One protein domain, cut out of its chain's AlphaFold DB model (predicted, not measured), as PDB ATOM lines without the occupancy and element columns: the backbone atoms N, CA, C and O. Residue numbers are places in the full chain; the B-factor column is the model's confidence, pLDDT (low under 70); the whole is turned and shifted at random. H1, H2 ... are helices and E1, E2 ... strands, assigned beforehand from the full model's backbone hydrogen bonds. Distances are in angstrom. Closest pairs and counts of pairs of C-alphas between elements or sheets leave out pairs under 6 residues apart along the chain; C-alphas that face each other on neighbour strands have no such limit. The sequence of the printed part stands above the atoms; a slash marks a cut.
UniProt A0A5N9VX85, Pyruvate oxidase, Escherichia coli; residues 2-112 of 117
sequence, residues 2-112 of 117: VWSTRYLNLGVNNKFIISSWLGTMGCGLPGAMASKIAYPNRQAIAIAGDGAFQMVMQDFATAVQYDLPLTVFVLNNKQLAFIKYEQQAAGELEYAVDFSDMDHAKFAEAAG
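What this domain is: This is residues 2 to 112 of the 117 residues of the protein "Pyruvate oxidase" of Escherichia coli (UniProt A0A5N9VX85). A small pair of parallel strands, E1 and E2, lies in the middle, with H2 packed on E1 and H4 side by side with H2. H5 lies far out at one end, and residues 91 to 103 run back from it to H6; H1 and H6 lie on opposite sides of the body. The printed part has 111 residues, with six named helices and two named strands in the order H1 H2 E1 H3 H4 E2 H5 H6, and is mostly helix. It is only just compact, close to loose, with a radius of gyration of the C-alphas of 15.3 A and spans of 48 by 37 by 22 A.

How they stand to each other: E1, residues 45 to 49, and E2, residues 71 to 75, are parallel neighbours at 19 degrees; N 46 and O 71 are 2.9 A apart, within hydrogen-bond range. H3, residues 50 to 54, and H4, residues 59 to 65, come between them in a strand-helix-strand unit, two parallel strands joined through helices, with a right-handed crossover. H2, residues 28 to 38, comes closest to E1 at the C-alphas of Gly 28 and Ala 46, 5.2 A. H2 and H4 touch, closest at the C-alphas of Met 33 and Ala 63, 6.5 A, with a shallow tilt of 34 degrees, only just short of steep, the same way. H6, residues 104 to 110, is close to but not clearly touching H4. H5, residues 81 to 90, is apart from H2. In each of these helices and in H1, residues 2 to 7, every O i to N i+4 pair is within hydrogen-bond range.

Where its parts are: H1 begins at C-alpha 2 (377.093, 132.511, 160.475). H2 is 15.2 A long, E1 13.4 A, E2 12.9 A and H5 14.1 A. H6 ends at C-alpha 110 (385.116, 112.672, 139.142).

The domain as a whole: The C-alphas of Asn 41 and Gly 91, the two farthest apart, are 47.9 A apart. The printed part has no cut. The links H1 to H2 and H5 to H6 are long. No printed residue is under 70 in pLDDT.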
ATOM      1  N   VAL A   2     376.791 131.767 159.223       92.31
ATOM      2  CA  VAL A   2     377.093 132.511 160.475       92.31
ATOM      3  C   VAL A   2     378.596 132.679 160.724       92.31
ATOM      4  O   VAL A   2     379.063 133.763 161.054       92.31
ATOM      5  N   TRP A   3     379.376 131.616 160.526       92.75
ATOM      6  CA  TRP A   3     380.832 131.682 160.662       92.75
ATOM      7  C   TRP A   3     381.457 132.592 159.597       92.75
ATOM      8  O   TRP A   3     382.240 133.480 159.906       92.75
ATOM      9  N   SER A   4     381.042 132.461 158.337       93.75
ATOM     10  CA  SER A   4     381.540 133.311 157.252       93.75
ATOM     11  C   SER A   4     381.302 134.802 157.524       93.75
ATOM     12  O   SER A   4     382.204 135.600 157.304       93.75
ATOM     13  N   THR A   5     380.136 135.188 158.051       91.62
ATOM     14  CA  THR A   5     379.834 136.600 158.352       91.62
ATOM     15  C   THR A   5     380.578 137.143 159.569       91.62
ATOM     16  O   THR A   5     380.807 138.345 159.639       91.62
ATOM     17  N   ARG A   6     380.957 136.288 160.526       94.19
ATOM     18  CA  ARG A   6     381.696 136.696 161.734       94.19
ATOM     19  C   ARG A   6     383.210 136.769 161.532       94.19
ATOM     20  O   ARG A   6     383.856 137.572 162.193       94.19
ATOM     21  N   TYR A   7     383.768 135.920 160.667       95.94
ATOM     22  CA  TYR A   7     385.218 135.702 160.591       95.94
ATOM     23  C   TYR A   7     385.867 136.179 159.291       95.94
ATOM     24  O   TYR A   7     387.081 136.378 159.263       95.94
ATOM     25  N   LEU A   8     385.110 136.380 158.208       95.75
ATOM     26  CA  LEU A   8     385.686 136.943 156.989       95.75
ATOM     27  C   LEU A   8     385.878 138.452 157.145       95.75
ATOM     28  O   LEU A   8     384.919 139.193 157.347       95.75
ATOM     29  N   ASN A   9     387.116 138.912 156.976       96.06
ATOM     30  CA  ASN A   9     387.417 140.335 156.895       96.06
ATOM     31  C   ASN A   9     387.085 140.857 155.489       96.06
ATOM     32  O   ASN A   9     387.923 140.833 154.585       96.06
ATOM     33  N   LEU A  10     385.828 141.252 155.288       95.19
ATOM     34  CA  LEU A  10     385.323 141.762 154.016       95.19
ATOM     35  C   LEU A  10     385.307 143.295 154.026       95.19
ATOM     36  O   LEU A  10     384.694 143.912 154.893       95.19
ATOM     37  N   GLY A  11     385.949 143.907 153.033       94.62
ATOM     38  CA  GLY A  11     385.885 145.345 152.781       94.62
ATOM     39  C   GLY A  11     384.821 145.716 151.743       94.62
ATOM     40  O   GLY A  11     384.143 144.863 151.173       94.62
ATOM     41  N   VAL A  12     384.732 147.008 151.418       95.06
ATOM     42  CA  VAL A  12     383.752 147.563 150.452       95.06
ATOM     43  C   VAL A  12     383.866 146.986 149.035       95.06
ATOM     44  O   VAL A  12     382.900 146.985 148.270       95.06
ATOM     45  N   ASN A  13     385.044 146.468 148.684       95.38
ATOM     46  CA  ASN A  13     385.300 145.851 147.385       95.38
ATOM     47  C   ASN A  13     384.807 144.401 147.324       95.38
ATOM     48  O   ASN A  13     384.604 143.864 146.232       95.38
ATOM     49  N   ASN A  14     384.590 143.749 148.467       96.12
ATOM     50  CA  ASN A  14     384.064 142.394 148.520       96.12
ATOM     51  C   ASN A  14     382.543 142.407 148.329       96.12
ATOM     52  O   ASN A  14     381.845 143.346 148.708       96.12
ATOM     53  N   LYS A  15     382.021 141.353 147.706       95.50
ATOM     54  CA  LYS A  15     380.582 141.111 147.590       95.50
ATOM     55  C   LYS A  15     380.278 139.818 148.329       95.50
ATOM     56  O   LYS A  15     380.999 138.839 148.155       95.50
ATOM     57  N   PHE A  16     379.241 139.837 149.156       95.81
ATOM     58  CA  PHE A  16     378.814 138.692 149.950       95.81
ATOM     59  C   PHE A  16     377.351 138.396 149.630       95.81
ATOM     60  O   PHE A  16     376.501 139.268 149.792       95.81
ATOM     61  N   ILE A  17     377.078 137.193 149.125       94.81
ATOM     62  CA  ILE A  17     375.759 136.785 148.629       94.81
ATOM     63  C   ILE A  17     375.299 135.581 149.443       94.81
ATOM     64  O   ILE A  17     376.042 134.611 149.580       94.81
ATOM     65  N   ILE A  18     374.078 135.651 149.973       95.31
ATOM     66  CA  ILE A  18     373.436 134.584 150.748       95.31
ATOM     67  C   ILE A  18     371.921 134.597 150.509       95.31
ATOM     68  O   ILE A  18     371.352 135.647 150.215       95.31
ATOM     69  N   SER A  19     371.253 133.457 150.707       95.88
ATOM     70  CA  SER A  19     369.793 133.422 150.884       95.88
ATOM     71  C   SER A  19     369.460 133.842 152.321       95.88
ATOM     72  O   SER A  19     369.357 133.004 153.212       95.88
ATOM     73  N   SER A  20     369.398 135.154 152.576       93.12
ATOM     74  CA  SER A  20     369.243 135.706 153.934       93.12
ATOM     75  C   SER A  20     367.819 135.631 154.476       93.12
ATOM     76  O   SER A  20     367.645 135.500 155.681       93.12
ATOM     77  N   TRP A  21     366.819 135.741 153.600       94.12
ATOM     78  CA  TRP A  21     365.415 135.769 154.006       94.12
ATOM     79  C   TRP A  21     364.802 134.371 154.031       94.12
ATOM     80  O   TRP A  21     364.334 133.916 155.065       94.12
ATOM     81  N   LEU A  22     364.845 133.667 152.894       96.69
ATOM     82  CA  LEU A  22     364.267 132.327 152.780       96.69
ATOM     83  C   LEU A  22     365.137 131.249 153.447       96.69
ATOM     84  O   LEU A  22     364.624 130.198 153.813       96.69
ATOM     85  N   GLY A  23     366.448 131.477 153.587       94.88
ATOM     86  CA  GLY A  23     367.350 130.503 154.210       94.88
ATOM     87  C   GLY A  23     367.621 129.266 153.346       94.88
ATOM     88  O   GLY A  23     367.904 128.193 153.871       94.88
ATOM     89  N   THR A  24     367.530 129.388 152.020       97.44
ATOM     90  CA  THR A  24     367.649 128.260 151.082       97.44
ATOM     91  C   THR A  24     369.025 127.595 151.153       97.44
ATOM     92  O   THR A  24     370.045 128.204 150.808       97.44
ATOM     93  N   MET A  25     369.057 126.323 151.545       97.88
ATOM     94  CA  MET A  25     370.249 125.479 151.430       97.88
ATOM     95  C   MET A  25     370.616 125.247 149.955       97.88
ATOM     96  O   MET A  25     369.772 125.335 149.069       97.88
ATOM     97  N   GLY A  26     371.899 125.015 149.673       97.12
ATOM     98  CA  GLY A  26     372.393 124.803 148.307       97.12
ATOM     99  C   GLY A  26     372.631 126.071 147.482       97.12
ATOM    100  O   GLY A  26     373.292 126.000 146.458       97.12
ATOM    101  N   CYS A  27     372.224 127.261 147.932       97.25
ATOM    102  CA  CYS A  27     372.390 128.490 147.134       97.25
ATOM    103  C   CYS A  27     373.854 128.916 146.867       97.25
ATOM    104  O   CYS A  27     374.100 129.740 145.985       97.25
ATOM    105  N   GLY A  28     374.829 128.379 147.608       97.56
ATOM    106  CA  GLY A  28     376.230 128.811 147.543       97.56
ATOM    107  C   GLY A  28     376.917 128.529 146.202       97.56
ATOM    108  O   GLY A  28     377.531 129.430 145.634       97.56
ATOM    109  N   LEU A  29     376.802 127.302 145.683       98.31
ATOM    110  CA  LEU A  29     377.411 126.897 144.411       98.31
ATOM    111  C   LEU A  29     376.838 127.667 143.201       98.31
ATOM    112  O   LEU A  29     377.622 128.335 142.522       98.31
ATOM    113  N   PRO A  30     375.511 127.681 142.956       98.00
ATOM    114  CA  PRO A  30     374.937 128.458 141.858       98.00
ATOM    115  C   PRO A  30     375.200 129.963 142.020       98.00
ATOM    116  O   PRO A  30     375.451 130.653 141.033       98.00
ATOM    117  N   GLY A  31     375.239 130.482 143.253       97.94
ATOM    118  CA  GLY A  31     375.630 131.868 143.524       97.94
ATOM    119  C   GLY A  31     377.071 132.185 143.100       97.94
ATOM    120  O   GLY A  31     377.324 133.240 142.511       97.94
ATOM    121  N   ALA A  32     378.018 131.273 143.344       98.44
ATOM    122  CA  ALA A  32     379.402 131.421 142.897       98.44
ATOM    123  C   ALA A  32     379.534 131.306 141.372       98.44
ATOM    124  O   ALA A  32     380.248 132.112 140.773       98.44
ATOM    125  N   MET A  33     378.809 130.381 140.736       98.62
ATOM    126  CA  MET A  33     378.757 130.269 139.272       98.62
ATOM    127  C   MET A  33     378.226 131.556 138.635       98.62
ATOM    128  O   MET A  33     378.891 132.144 137.782       98.62
ATOM    129  N   ALA A  34     377.083 132.059 139.109       98.31
ATOM    130  CA  ALA A  34     376.501 133.311 138.630       98.31
ATOM    131  C   ALA A  34     377.449 134.502 138.843       98.31
ATOM    132  O   ALA A  34     377.627 135.331 137.951       98.31
ATOM    133  N   SER A  35     378.120 134.558 139.996       98.19
ATOM    134  CA  SER A  35     379.124 135.588 140.285       98.19
ATOM    135  C   SER A  35     380.313 135.513 139.332       98.19
ATOM    136  O   SER A  35     380.814 136.553 138.907       98.19
ATOM    137  N   LYS A  36     380.761 134.304 138.976       98.50
ATOM    138  CA  LYS A  36     381.868 134.118 138.039       98.50
ATOM    139  C   LYS A  36     381.498 134.551 136.625       98.50
ATOM    140  O   LYS A  36     382.312 135.196 135.973       98.50
ATOM    141  N   ILE A  37     380.270 134.269 136.195       98.31
ATOM    142  CA  ILE A  37     379.729 134.721 134.907       98.31
ATOM    143  C   ILE A  37     379.612 136.252 134.877       98.31
ATOM    144  O   ILE A  37     380.064 136.889 133.929       98.31
ATOM    145  N   ALA A  38     379.048 136.861 135.925       98.00
ATOM    146  CA  ALA A  38     378.854 138.311 135.994       98.00
ATOM    147  C   ALA A  38     380.170 139.094 136.163       98.00
ATOM    148  O   ALA A  38     380.276 140.242 135.730       98.00
ATOM    149  N   TYR A  39     381.176 138.487 136.799       97.62
ATOM    150  CA  TYR A  39     382.463 139.110 137.093       97.62
ATOM    151  C   TYR A  39     383.637 138.182 136.727       97.62
ATOM    152  O   TYR A  39     384.340 137.689 137.616       97.62
ATOM    153  N   PRO A  40     383.917 137.977 135.426       97.44
ATOM    154  CA  PRO A  40     384.872 136.967 134.955       97.44
ATOM    155  C   PRO A  40     386.303 137.177 135.468       97.44
ATOM    156  O   PRO A  40     387.025 136.212 135.715       97.44
ATOM    157  N   ASN A  41     386.699 138.426 135.723       97.56
ATOM    158  CA  ASN A  41     388.036 138.769 136.224       97.56
ATOM    159  C   ASN A  41     388.143 138.764 137.757       97.56
ATOM    160  O   ASN A  41     389.198 139.072 138.305       97.56
ATOM    161  N   ARG A  42     387.058 138.448 138.472       97.50
ATOM    162  CA  ARG A  42     387.052 138.376 139.935       97.50
ATOM    163  C   ARG A  42     387.124 136.928 140.401       97.50
ATOM    164  O   ARG A  42     386.691 136.000 139.710       97.50
ATOM    165  N   GLN A  43     387.671 136.747 141.596       97.88
ATOM    166  CA  GLN A  43     387.601 135.475 142.299       97.88
ATOM    167  C   GLN A  43     386.152 135.214 142.727       97.88
ATOM    168  O   GLN A  43     385.508 136.094 143.301       97.88
ATOM    169  N   ALA A  44     385.663 134.007 142.454       98.25
ATOM    170  CA  ALA A  44     384.370 133.524 142.916       98.25
ATOM    171  C   ALA A  44     384.595 132.377 143.906       98.25
ATOM    172  O   ALA A  44     385.302 131.415 143.599       98.25
ATOM    173  N   ILE A  45     384.011 132.506 145.097       98.19
ATOM    174  CA  ILE A  45     384.138 131.534 146.182       98.19
ATOM    175  C   ILE A  45     382.738 131.145 146.652       98.19
ATOM    176  O   ILE A  45     381.932 132.019 146.969       98.19
ATOM    177  N   ALA A  46     382.477 129.845 146.748       98.12
ATOM    178  CA  ALA A  46     381.358 129.299 147.504       98.12
ATOM    179  C   ALA A  46     381.867 128.772 148.850       98.12
ATOM    180  O   ALA A  46     382.873 128.071 148.903       98.12
ATOM    181  N   ILE A  47     381.162 129.083 149.937       97.88
ATOM    182  CA  ILE A  47     381.382 128.464 151.251       97.88
ATOM    183  C   ILE A  47     380.069 127.805 151.651       97.88
ATOM    184  O   ILE A  47     379.065 128.495 151.843       97.88
ATOM    185  N   ALA A  48     380.068 126.483 151.771       97.50
ATOM    186  CA  ALA A  48     378.877 125.696 152.060       97.50
ATOM    187  C   ALA A  48     379.167 124.659 153.149       97.50
ATOM    188  O   ALA A  48     380.291 124.187 153.274       97.50
ATOM    189  N   GLY A  49     378.153 124.307 153.939       97.69
ATOM    190  CA  GLY A  49     378.205 123.055 154.701       97.69
ATOM    191  C   GLY A  49     378.059 121.867 153.752       97.69
ATOM    192  O   GLY A  49     377.449 122.010 152.692       97.69
ATOM    193  N   ASP A  50     378.585 120.715 154.138       97.25
ATOM    194  CA  ASP A  50     378.423 119.436 153.433       97.25
ATOM    195  C   ASP A  50     376.972 119.115 153.047       97.25
ATOM    196  O   ASP A  50     376.705 118.900 151.867       97.25
ATOM    197  N   GLY A  51     376.023 119.176 153.983       97.12
ATOM    198  CA  GLY A  51     374.615 118.890 153.697       97.12
ATOM    199  C   GLY A  51     374.003 119.885 152.708       97.12
ATOM    200  O   GLY A  51     373.219 119.512 151.842       97.12
ATOM    201  N   ALA A  52     374.403 121.160 152.775       97.19
ATOM    202  CA  ALA A  52     373.947 122.174 151.825       97.19
ATOM    203  C   ALA A  52     374.578 121.994 150.438       97.19
ATOM    204  O   ALA A  52     373.901 122.205 149.437       97.19
ATOM    205  N   PHE A  53     375.857 121.622 150.368       97.94
ATOM    206  CA  PHE A  53     376.540 121.367 149.105       97.94
ATOM    207  C   PHE A  53     375.955 120.139 148.403       97.94
ATOM    208  O   PHE A  53     375.623 120.223 147.226       97.94
ATOM    209  N   GLN A  54     375.740 119.042 149.135       97.06
ATOM    210  CA  GLN A  54     375.212 117.785 148.593       97.06
ATOM    211  C   GLN A  54     373.832 117.925 147.928       97.06
ATOM    212  O   GLN A  54     373.536 117.162 147.015       97.06
ATOM    213  N   MET A  55     373.007 118.908 148.314       97.50
ATOM    214  CA  MET A  55     371.701 119.147 147.674       97.50
ATOM    215  C   MET A  55     371.794 119.500 146.184       97.50
ATOM    216  O   MET A  55     370.867 119.214 145.429       97.50
ATOM    217  N   VAL A  56     372.876 120.168 145.772       97.88
ATOM    218  CA  VAL A  56     373.043 120.685 144.401       97.88
ATOM    219  C   VAL A  56     374.453 120.473 143.847       97.88
ATOM    220  O   VAL A  56     374.851 121.129 142.887       97.88
ATOM    221  N   MET A  57     375.239 119.575 144.442       97.69
ATOM    222  CA  MET A  57     376.653 119.391 144.094       97.69
ATOM    223  C   MET A  57     376.865 119.037 142.617       97.69
ATOM    224  O   MET A  57     377.904 119.379 142.057       97.69
ATOM    225  N   GLN A  58     375.878 118.418 141.963       97.94
ATOM    226  CA  GLN A  58     375.895 118.092 140.536       97.94
ATOM    227  C   GLN A  58     376.117 119.310 139.628       97.94
ATOM    228  O   GLN A  58     376.700 119.159 138.556       97.94
ATOM    229  N   ASP A  59     375.753 120.521 140.066       98.38
ATOM    230  CA  ASP A  59     376.000 121.753 139.304       98.38
ATOM    231  C   ASP A  59     377.500 122.064 139.172       98.38
ATOM    232  O   ASP A  59     377.906 122.868 138.332       98.38
ATOM    233  N   PHE A  60     378.357 121.399 139.950       98.62
ATOM    234  CA  PHE A  60     379.802 121.511 139.796       98.62
ATOM    235  C   PHE A  60     380.256 120.997 138.423       98.62
ATOM    236  O   PHE A  60     381.125 121.609 137.807       98.62
ATOM    237  N   ALA A  61     379.616 119.948 137.891       98.44
ATOM    238  CA  ALA A  61     379.880 119.472 136.533       98.44
ATOM    239  C   ALA A  61     379.522 120.540 135.484       98.44
ATOM    240  O   ALA A  61     380.256 120.733 134.517       98.44
ATOM    241  N   THR A  62     378.451 121.305 135.715       98.56
ATOM    242  CA  THR A  62     378.096 122.466 134.886       98.56
ATOM    243  C   THR A  62     379.177 123.545 134.966       98.56
ATOM    244  O   THR A  62     379.578 124.094 133.944       98.56
ATOM    245  N   ALA A  63     379.702 123.845 136.158       98.62
ATOM    246  CA  ALA A  63     380.792 124.811 136.304       98.62
ATOM    247  C   ALA A  63     382.052 124.397 135.523       98.62
ATOM    248  O   ALA A  63     382.681 125.250 134.896       98.62
ATOM    249  N   VAL A  64     382.381 123.102 135.520       98.56
ATOM    250  CA  VAL A  64     383.479 122.534 134.723       98.56
ATOM    251  C   VAL A  64     383.186 122.643 133.225       98.56
ATOM    252  O   VAL A  64     384.027 123.136 132.483       98.56
ATOM    253  N   GLN A  65     381.986 122.258 132.779       98.44
ATOM    254  CA  GLN A  65     381.583 122.315 131.369       98.44
ATOM    255  C   GLN A  65     381.710 123.720 130.759       98.44
ATOM    256  O   GLN A  65     382.018 123.851 129.577       98.44
ATOM    257  N   TYR A  66     381.435 124.760 131.546       98.31
ATOM    258  CA  TYR A  66     381.493 126.156 131.105       98.31
ATOM    259  C   TYR A  66     382.813 126.856 131.452       98.31
ATOM    260  O   TYR A  66     382.870 128.084 131.391       98.31
ATOM    261  N   ASP A  67     383.853 126.106 131.839       98.00
ATOM    262  CA  ASP A  67     385.166 126.641 132.214       98.00
ATOM    263  C   ASP A  67     385.058 127.805 133.216       98.00
ATOM    264  O   ASP A  67     385.650 128.871 133.036       98.00
ATOM    265  N   LEU A  68     384.263 127.634 134.279       98.50
ATOM    266  CA  LEU A  68     384.054 128.656 135.308       98.50
ATOM    267  C   LEU A  68     385.045 128.455 136.468       98.50
ATOM    268  O   LEU A  68     384.761 127.670 137.377       98.50
ATOM    269  N   PRO A  69     386.192 129.172 136.523       97.62
ATOM    270  CA  PRO A  69     387.175 128.967 137.580       97.62
ATOM    271  C   PRO A  69     386.682 129.579 138.896       97.62
ATOM    272  O   PRO A  69     386.853 130.777 139.151       97.62
ATOM    273  N   LEU A  70     386.070 128.741 139.729       98.25
ATOM    274  CA  LEU A  70     385.587 129.050 141.074       98.25
ATOM    275  C   LEU A  70     386.172 128.081 142.107       98.25
ATOM    276  O   LEU A  70     386.664 127.006 141.767       98.25
ATOM    277  N   THR A  71     386.119 128.459 143.383       98.50
ATOM    278  CA  THR A  71     386.549 127.602 144.499       98.50
ATOM    279  C   THR A  71     385.378 127.338 145.431       98.50
ATOM    280  O   THR A  71     384.697 128.276 145.847       98.50
ATOM    281  N   VAL A  72     385.150 126.073 145.782       98.38
ATOM    282  CA  VAL A  72     384.130 125.672 146.757       98.38
ATOM    283  C   VAL A  72     384.822 125.178 148.020       98.38
ATOM    284  O   VAL A  72     385.570 124.207 147.977       98.38
ATOM    285  N   PHE A  73     384.558 125.831 149.147       98.19
ATOM    286  CA  PHE A  73     384.929 125.345 150.471       98.19
ATOM    287  C   PHE A  73     383.736 124.613 151.076       98.19
ATOM    288  O   PHE A  73     382.720 125.239 151.401       98.19
ATOM    289  N   VAL A  74     383.867 123.296 151.221       97.75
ATOM    290  CA  VAL A  74     382.880 122.451 151.897       97.75
ATOM    291  C   VAL A  74     383.311 122.270 153.348       97.75
ATOM    292  O   VAL A  74     384.346 121.677 153.636       97.75
ATOM    293  N   LEU A  75     382.521 122.803 154.274       96.88
ATOM    294  CA  LEU A  75     382.705 122.598 155.706       96.88
ATOM    295  C   LEU A  75     382.050 121.262 156.075       96.88
ATOM    296  O   LEU A  75     380.843 121.215 156.312       96.88
ATOM    297  N   ASN A  76     382.840 120.186 156.050       96.38
ATOM    298  CA  ASN A  76     382.374 118.824 156.315       96.38
ATOM    299  C   ASN A  76     382.401 118.525 157.823       96.38
ATOM    300  O   ASN A  76     383.465 118.448 158.437       96.38
ATOM    301  N   ASN A  77     381.219 118.385 158.418       95.94
ATOM    302  CA  ASN A  77     381.026 118.017 159.822       95.94
ATOM    303  C   ASN A  77     380.008 116.876 159.999       95.94
ATOM    304  O   ASN A  77     379.690 116.536 161.141       95.94
ATOM    305  N   LYS A  78     379.545 116.290 158.888       96.88
ATOM    306  CA  LYS A  78     378.671 115.117 158.770       96.88
ATOM    307  C   LYS A  78     377.291 115.316 159.392       96.88
ATOM    308  O   LYS A  78     376.642 114.348 159.783       96.88
ATOM    309  N   GLN A  79     376.863 116.573 159.526       96.44
ATOM    310  CA  GLN A  79     375.632 116.906 160.230       96.44
ATOM    311  C   GLN A  79     375.029 118.252 159.809       96.44
ATOM    312  O   GLN A  79     375.708 119.212 159.443       96.44
ATOM    313  N   LEU A  80     373.719 118.393 159.985       97.25
ATOM    314  CA  LEU A  80     373.007 119.664 159.884       97.25
ATOM    315  C   LEU A  80     373.214 120.485 161.167       97.25
ATOM    316  O   LEU A  80     372.290 120.692 161.949       97.25
ATOM    317  N   ALA A  81     374.440 120.975 161.385       95.75
ATOM    318  CA  ALA A  81     374.862 121.577 162.657       95.75
ATOM    319  C   ALA A  81     373.995 122.751 163.136       95.75
ATOM    320  O   ALA A  81     373.843 122.943 164.338       95.75
ATOM    321  N   PHE A  82     373.420 123.534 162.219       96.00
ATOM    322  CA  PHE A  82     372.514 124.617 162.604       96.00
ATOM    323  C   PHE A  82     371.197 124.075 163.179       96.00
ATOM    324  O   PHE A  82     370.732 124.572 164.194       96.00
ATOM    325  N   ILE A  83     370.647 123.006 162.594       96.88
ATOM    326  CA  ILE A  83     369.434 122.350 163.105       96.88
ATOM    327  C   ILE A  83     369.715 121.679 164.449       96.88
ATOM    328  O   ILE A  83     368.947 121.851 165.389       96.88
ATOM    329  N   LYS A  84     370.850 120.979 164.566       96.69
ATOM    330  CA  LYS A  84     371.299 120.379 165.828       96.69
ATOM    331  C   LYS A  84     371.439 121.426 166.935       96.69
ATOM    332  O   LYS A  84     370.976 121.203 168.047       96.69
ATOM    333  N   TYR A  85     372.040 122.575 166.629       95.94
ATOM    334  CA  TYR A  85     372.172 123.675 167.582       95.94
ATOM    335  C   TYR A  85     370.807 124.189 168.063       95.94
ATOM    336  O   TYR A  85     370.618 124.356 169.263       95.94
ATOM    337  N   GLU A  86     369.849 124.395 167.155       96.81
ATOM    338  CA  GLU A  86     368.495 124.835 167.521       96.81
ATOM    339  C   GLU A  86     367.750 123.780 168.360       96.81
ATOM    340  O   GLU A  86     367.113 124.133 169.349       96.81
ATOM    341  N   GLN A  87     367.883 122.484 168.035       97.88
ATOM    342  CA  GLN A  87     367.333 121.387 168.849       97.88
ATOM    343  C   GLN A  87     367.911 121.410 170.273       97.88
ATOM    344  O   GLN A  87     367.161 121.423 171.247       97.88
ATOM    345  N   GLN A  88     369.237 121.505 170.404       96.88
ATOM    346  CA  GLN A  88     369.909 121.581 171.705       96.88
ATOM    347  C   GLN A  88     369.501 122.830 172.497       96.88
ATOM    348  O   GLN A  88     369.262 122.746 173.701       96.88
ATOM    349  N   ALA A  89     369.393 123.984 171.834       97.75
ATOM    350  CA  ALA A  89     368.967 125.233 172.460       97.75
ATOM    351  C   ALA A  89     367.507 125.180 172.942       97.75
ATOM    352  O   ALA A  89     367.178 125.795 173.956       97.75
ATOM    353  N   ALA A  90     366.650 124.421 172.252       97.75
ATOM    354  CA  ALA A  90     365.275 124.148 172.661       97.75
ATOM    355  C   ALA A  90     365.161 123.084 173.773       97.75
ATOM    356  O   ALA A  90     364.082 122.911 174.336       97.75
ATOM    357  N   GLY A  91     366.256 122.396 174.121       97.50
ATOM    358  CA  GLY A  91     366.251 121.284 175.076       97.50
ATOM    359  C   GLY A  91     365.722 119.969 174.493       97.50
ATOM    360  O   GLY A  91     365.382 119.060 175.249       97.50
ATOM    361  N   GLU A  92     365.653 119.869 173.168       97.38
ATOM    362  CA  GLU A  92     365.182 118.691 172.445       97.38
ATOM    363  C   GLU A  92     366.305 117.671 172.235       97.38
ATOM    364  O   GLU A  92     367.497 117.998 172.204       97.38
ATOM    365  N   LEU A  93     365.914 116.411 172.043       96.06
ATOM    366  CA  LEU A  93     366.839 115.377 171.590       96.06
ATOM    367  C   LEU A  93     367.216 115.604 170.124       96.06
ATOM    368  O   LEU A  93     366.405 116.040 169.305       96.06
ATOM    369  N   GLU A  94     368.452 115.249 169.787       96.00
ATOM    370  CA  GLU A  94     368.936 115.305 168.411       96.00
ATOM    371  C   GLU A  94     368.150 114.323 167.535       96.00
ATOM    372  O   GLU A  94     368.040 113.135 167.849       96.00
ATOM    373  N   TYR A  95     367.595 114.813 166.426       96.75
ATOM    374  CA  TYR A  95     366.768 114.001 165.535       96.75
ATOM    375  C   TYR A  95     366.993 114.365 164.070       96.75
ATOM    376  O   TYR A  95     366.819 115.521 163.686       96.75
ATOM    377  N   ALA A  96     367.325 113.358 163.253       96.25
ATOM    378  CA  ALA A  96     367.492 113.462 161.798       96.25
ATOM    379  C   ALA A  96     368.482 114.555 161.338       96.25
ATOM    380  O   ALA A  96     368.276 115.200 160.310       96.25
ATOM    381  N   VAL A  97     369.557 114.765 162.103       97.12
ATOM    382  CA  VAL A  97     370.588 115.773 161.804       97.12
ATOM    383  C   VAL A  97     371.891 115.184 161.274       97.12
ATOM    384  O   VAL A  97     372.641 115.920 160.642       97.12
ATOM    385  N   ASP A  98     372.151 113.897 161.483       95.69
ATOM    386  CA  ASP A  98     373.383 113.235 161.050       95.69
ATOM    387  C   ASP A  98     373.198 112.513 159.715       95.69
ATOM    388  O   ASP A  98     372.125 111.990 159.404       95.69
ATOM    389  N   PHE A  99     374.268 112.452 158.930       95.00
ATOM    390  CA  PHE A  99     374.300 111.708 157.675       95.00
ATOM    391  C   PHE A  99     375.690 111.127 157.410       95.00
ATOM    392  O   PHE A  99     376.685 111.495 158.034       95.00
ATOM    393  N   SER A 100     375.750 110.161 156.493       93.75
ATOM    394  CA  SER A 100     377.001 109.500 156.127       93.75
ATOM    395  C   SER A 100     378.000 110.481 155.520       93.75
ATOM    396  O   SER A 100     377.630 111.374 154.756       93.75
ATOM    397  N   ASP A 101     379.279 110.252 155.804       94.25
ATOM    398  CA  ASP A 101     380.370 110.999 155.188       94.25
ATOM    399  C   ASP A 101     380.438 110.759 153.672       94.25
ATOM    400  O   ASP A 101     380.122 109.670 153.184       94.25
ATOM    401  N   MET A 102     380.892 111.768 152.936       94.25
ATOM    402  CA  MET A 102     381.113 111.705 151.495       94.25
ATOM    403  C   MET A 102     382.469 112.319 151.172       94.25
ATOM    404  O   MET A 102     382.813 113.392 151.657       94.25
ATOM    405  N   ASP A 103     383.221 111.656 150.299       97.06
ATOM    406  CA  ASP A 103     384.495 112.168 149.807       97.06
ATOM    407  C   ASP A 103     384.255 113.244 148.731       97.06
ATOM    408  O   ASP A 103     384.171 112.960 147.532       97.06
ATOM    409  N   HIS A 104     384.089 114.495 149.171       97.62
ATOM    410  CA  HIS A 104     383.842 115.628 148.271       97.62
ATOM    411  C   HIS A 104     385.029 115.925 147.347       97.62
ATOM    412  O   HIS A 104     384.824 116.454 146.255       97.62
ATOM    413  N   ALA A 105     386.255 115.578 147.754       98.19
ATOM    414  CA  ALA A 105     387.443 115.751 146.925       98.19
ATOM    415  C   ALA A 105     387.407 114.798 145.725       98.19
ATOM    416  O   ALA A 105     387.508 115.254 144.586       98.19
ATOM    417  N   LYS A 106     387.144 113.506 145.956       98.31
ATOM    418  CA  LYS A 106     386.945 112.543 144.863       98.31
ATOM    419  C   LYS A 106     385.745 112.885 143.993       98.31
ATOM    420  O   LYS A 106     385.810 112.696 142.783       98.31
ATOM    421  N   PHE A 107     384.660 113.398 144.575       98.25
ATOM    422  CA  PHE A 107     383.537 113.905 143.784       98.25
ATOM    423  C   PHE A 107     383.987 115.016 142.823       98.25
ATOM    424  O   PHE A 107     383.661 114.965 141.638       98.25
ATOM    425  N   ALA A 108     384.761 115.992 143.309       98.38
ATOM    426  CA  ALA A 108     385.258 117.084 142.477       98.38
ATOM    427  C   ALA A 108     386.158 116.574 141.339       98.38
ATOM    428  O   ALA A 108     386.015 117.037 140.209       98.38
ATOM    429  N   GLU A 109     387.035 115.603 141.610       98.50
ATOM    430  CA  GLU A 109     387.865 114.944 140.590       98.50
ATOM    431  C   GLU A 109     387.014 114.195 139.556       98.50
ATOM    432  O   GLU A 109     387.203 114.367 138.352       98.50
ATOM    433  N   ALA A 110     386.028 113.415 140.011       98.31
ATOM    434  CA  ALA A 110     385.116 112.672 139.142       98.31
ATOM    435  C   ALA A 110     384.266 113.593 138.250       98.31
ATOM    436  O   ALA A 110     383.938 113.232 137.122       98.31
ATOM    437  N   ALA A 111     383.940 114.792 138.733       98.06
ATOM    438  CA  ALA A 111     383.227 115.816 137.977       98.06
ATOM    439  C   ALA A 111     384.134 116.637 137.031       98.06
ATOM    440  O   ALA A 111     383.639 117.536 136.353       98.06
ATOM    441  N   GLY A 112     385.439 116.344 136.967       98.12
ATOM    442  CA  GLY A 112     386.404 117.006 136.079       98.12
ATOM    443  C   GLY A 112     387.096 118.239 136.674       98.12
ATOM    444  O   GLY A 112     387.760 118.981 135.954       98.12
TER     445      GLY A 112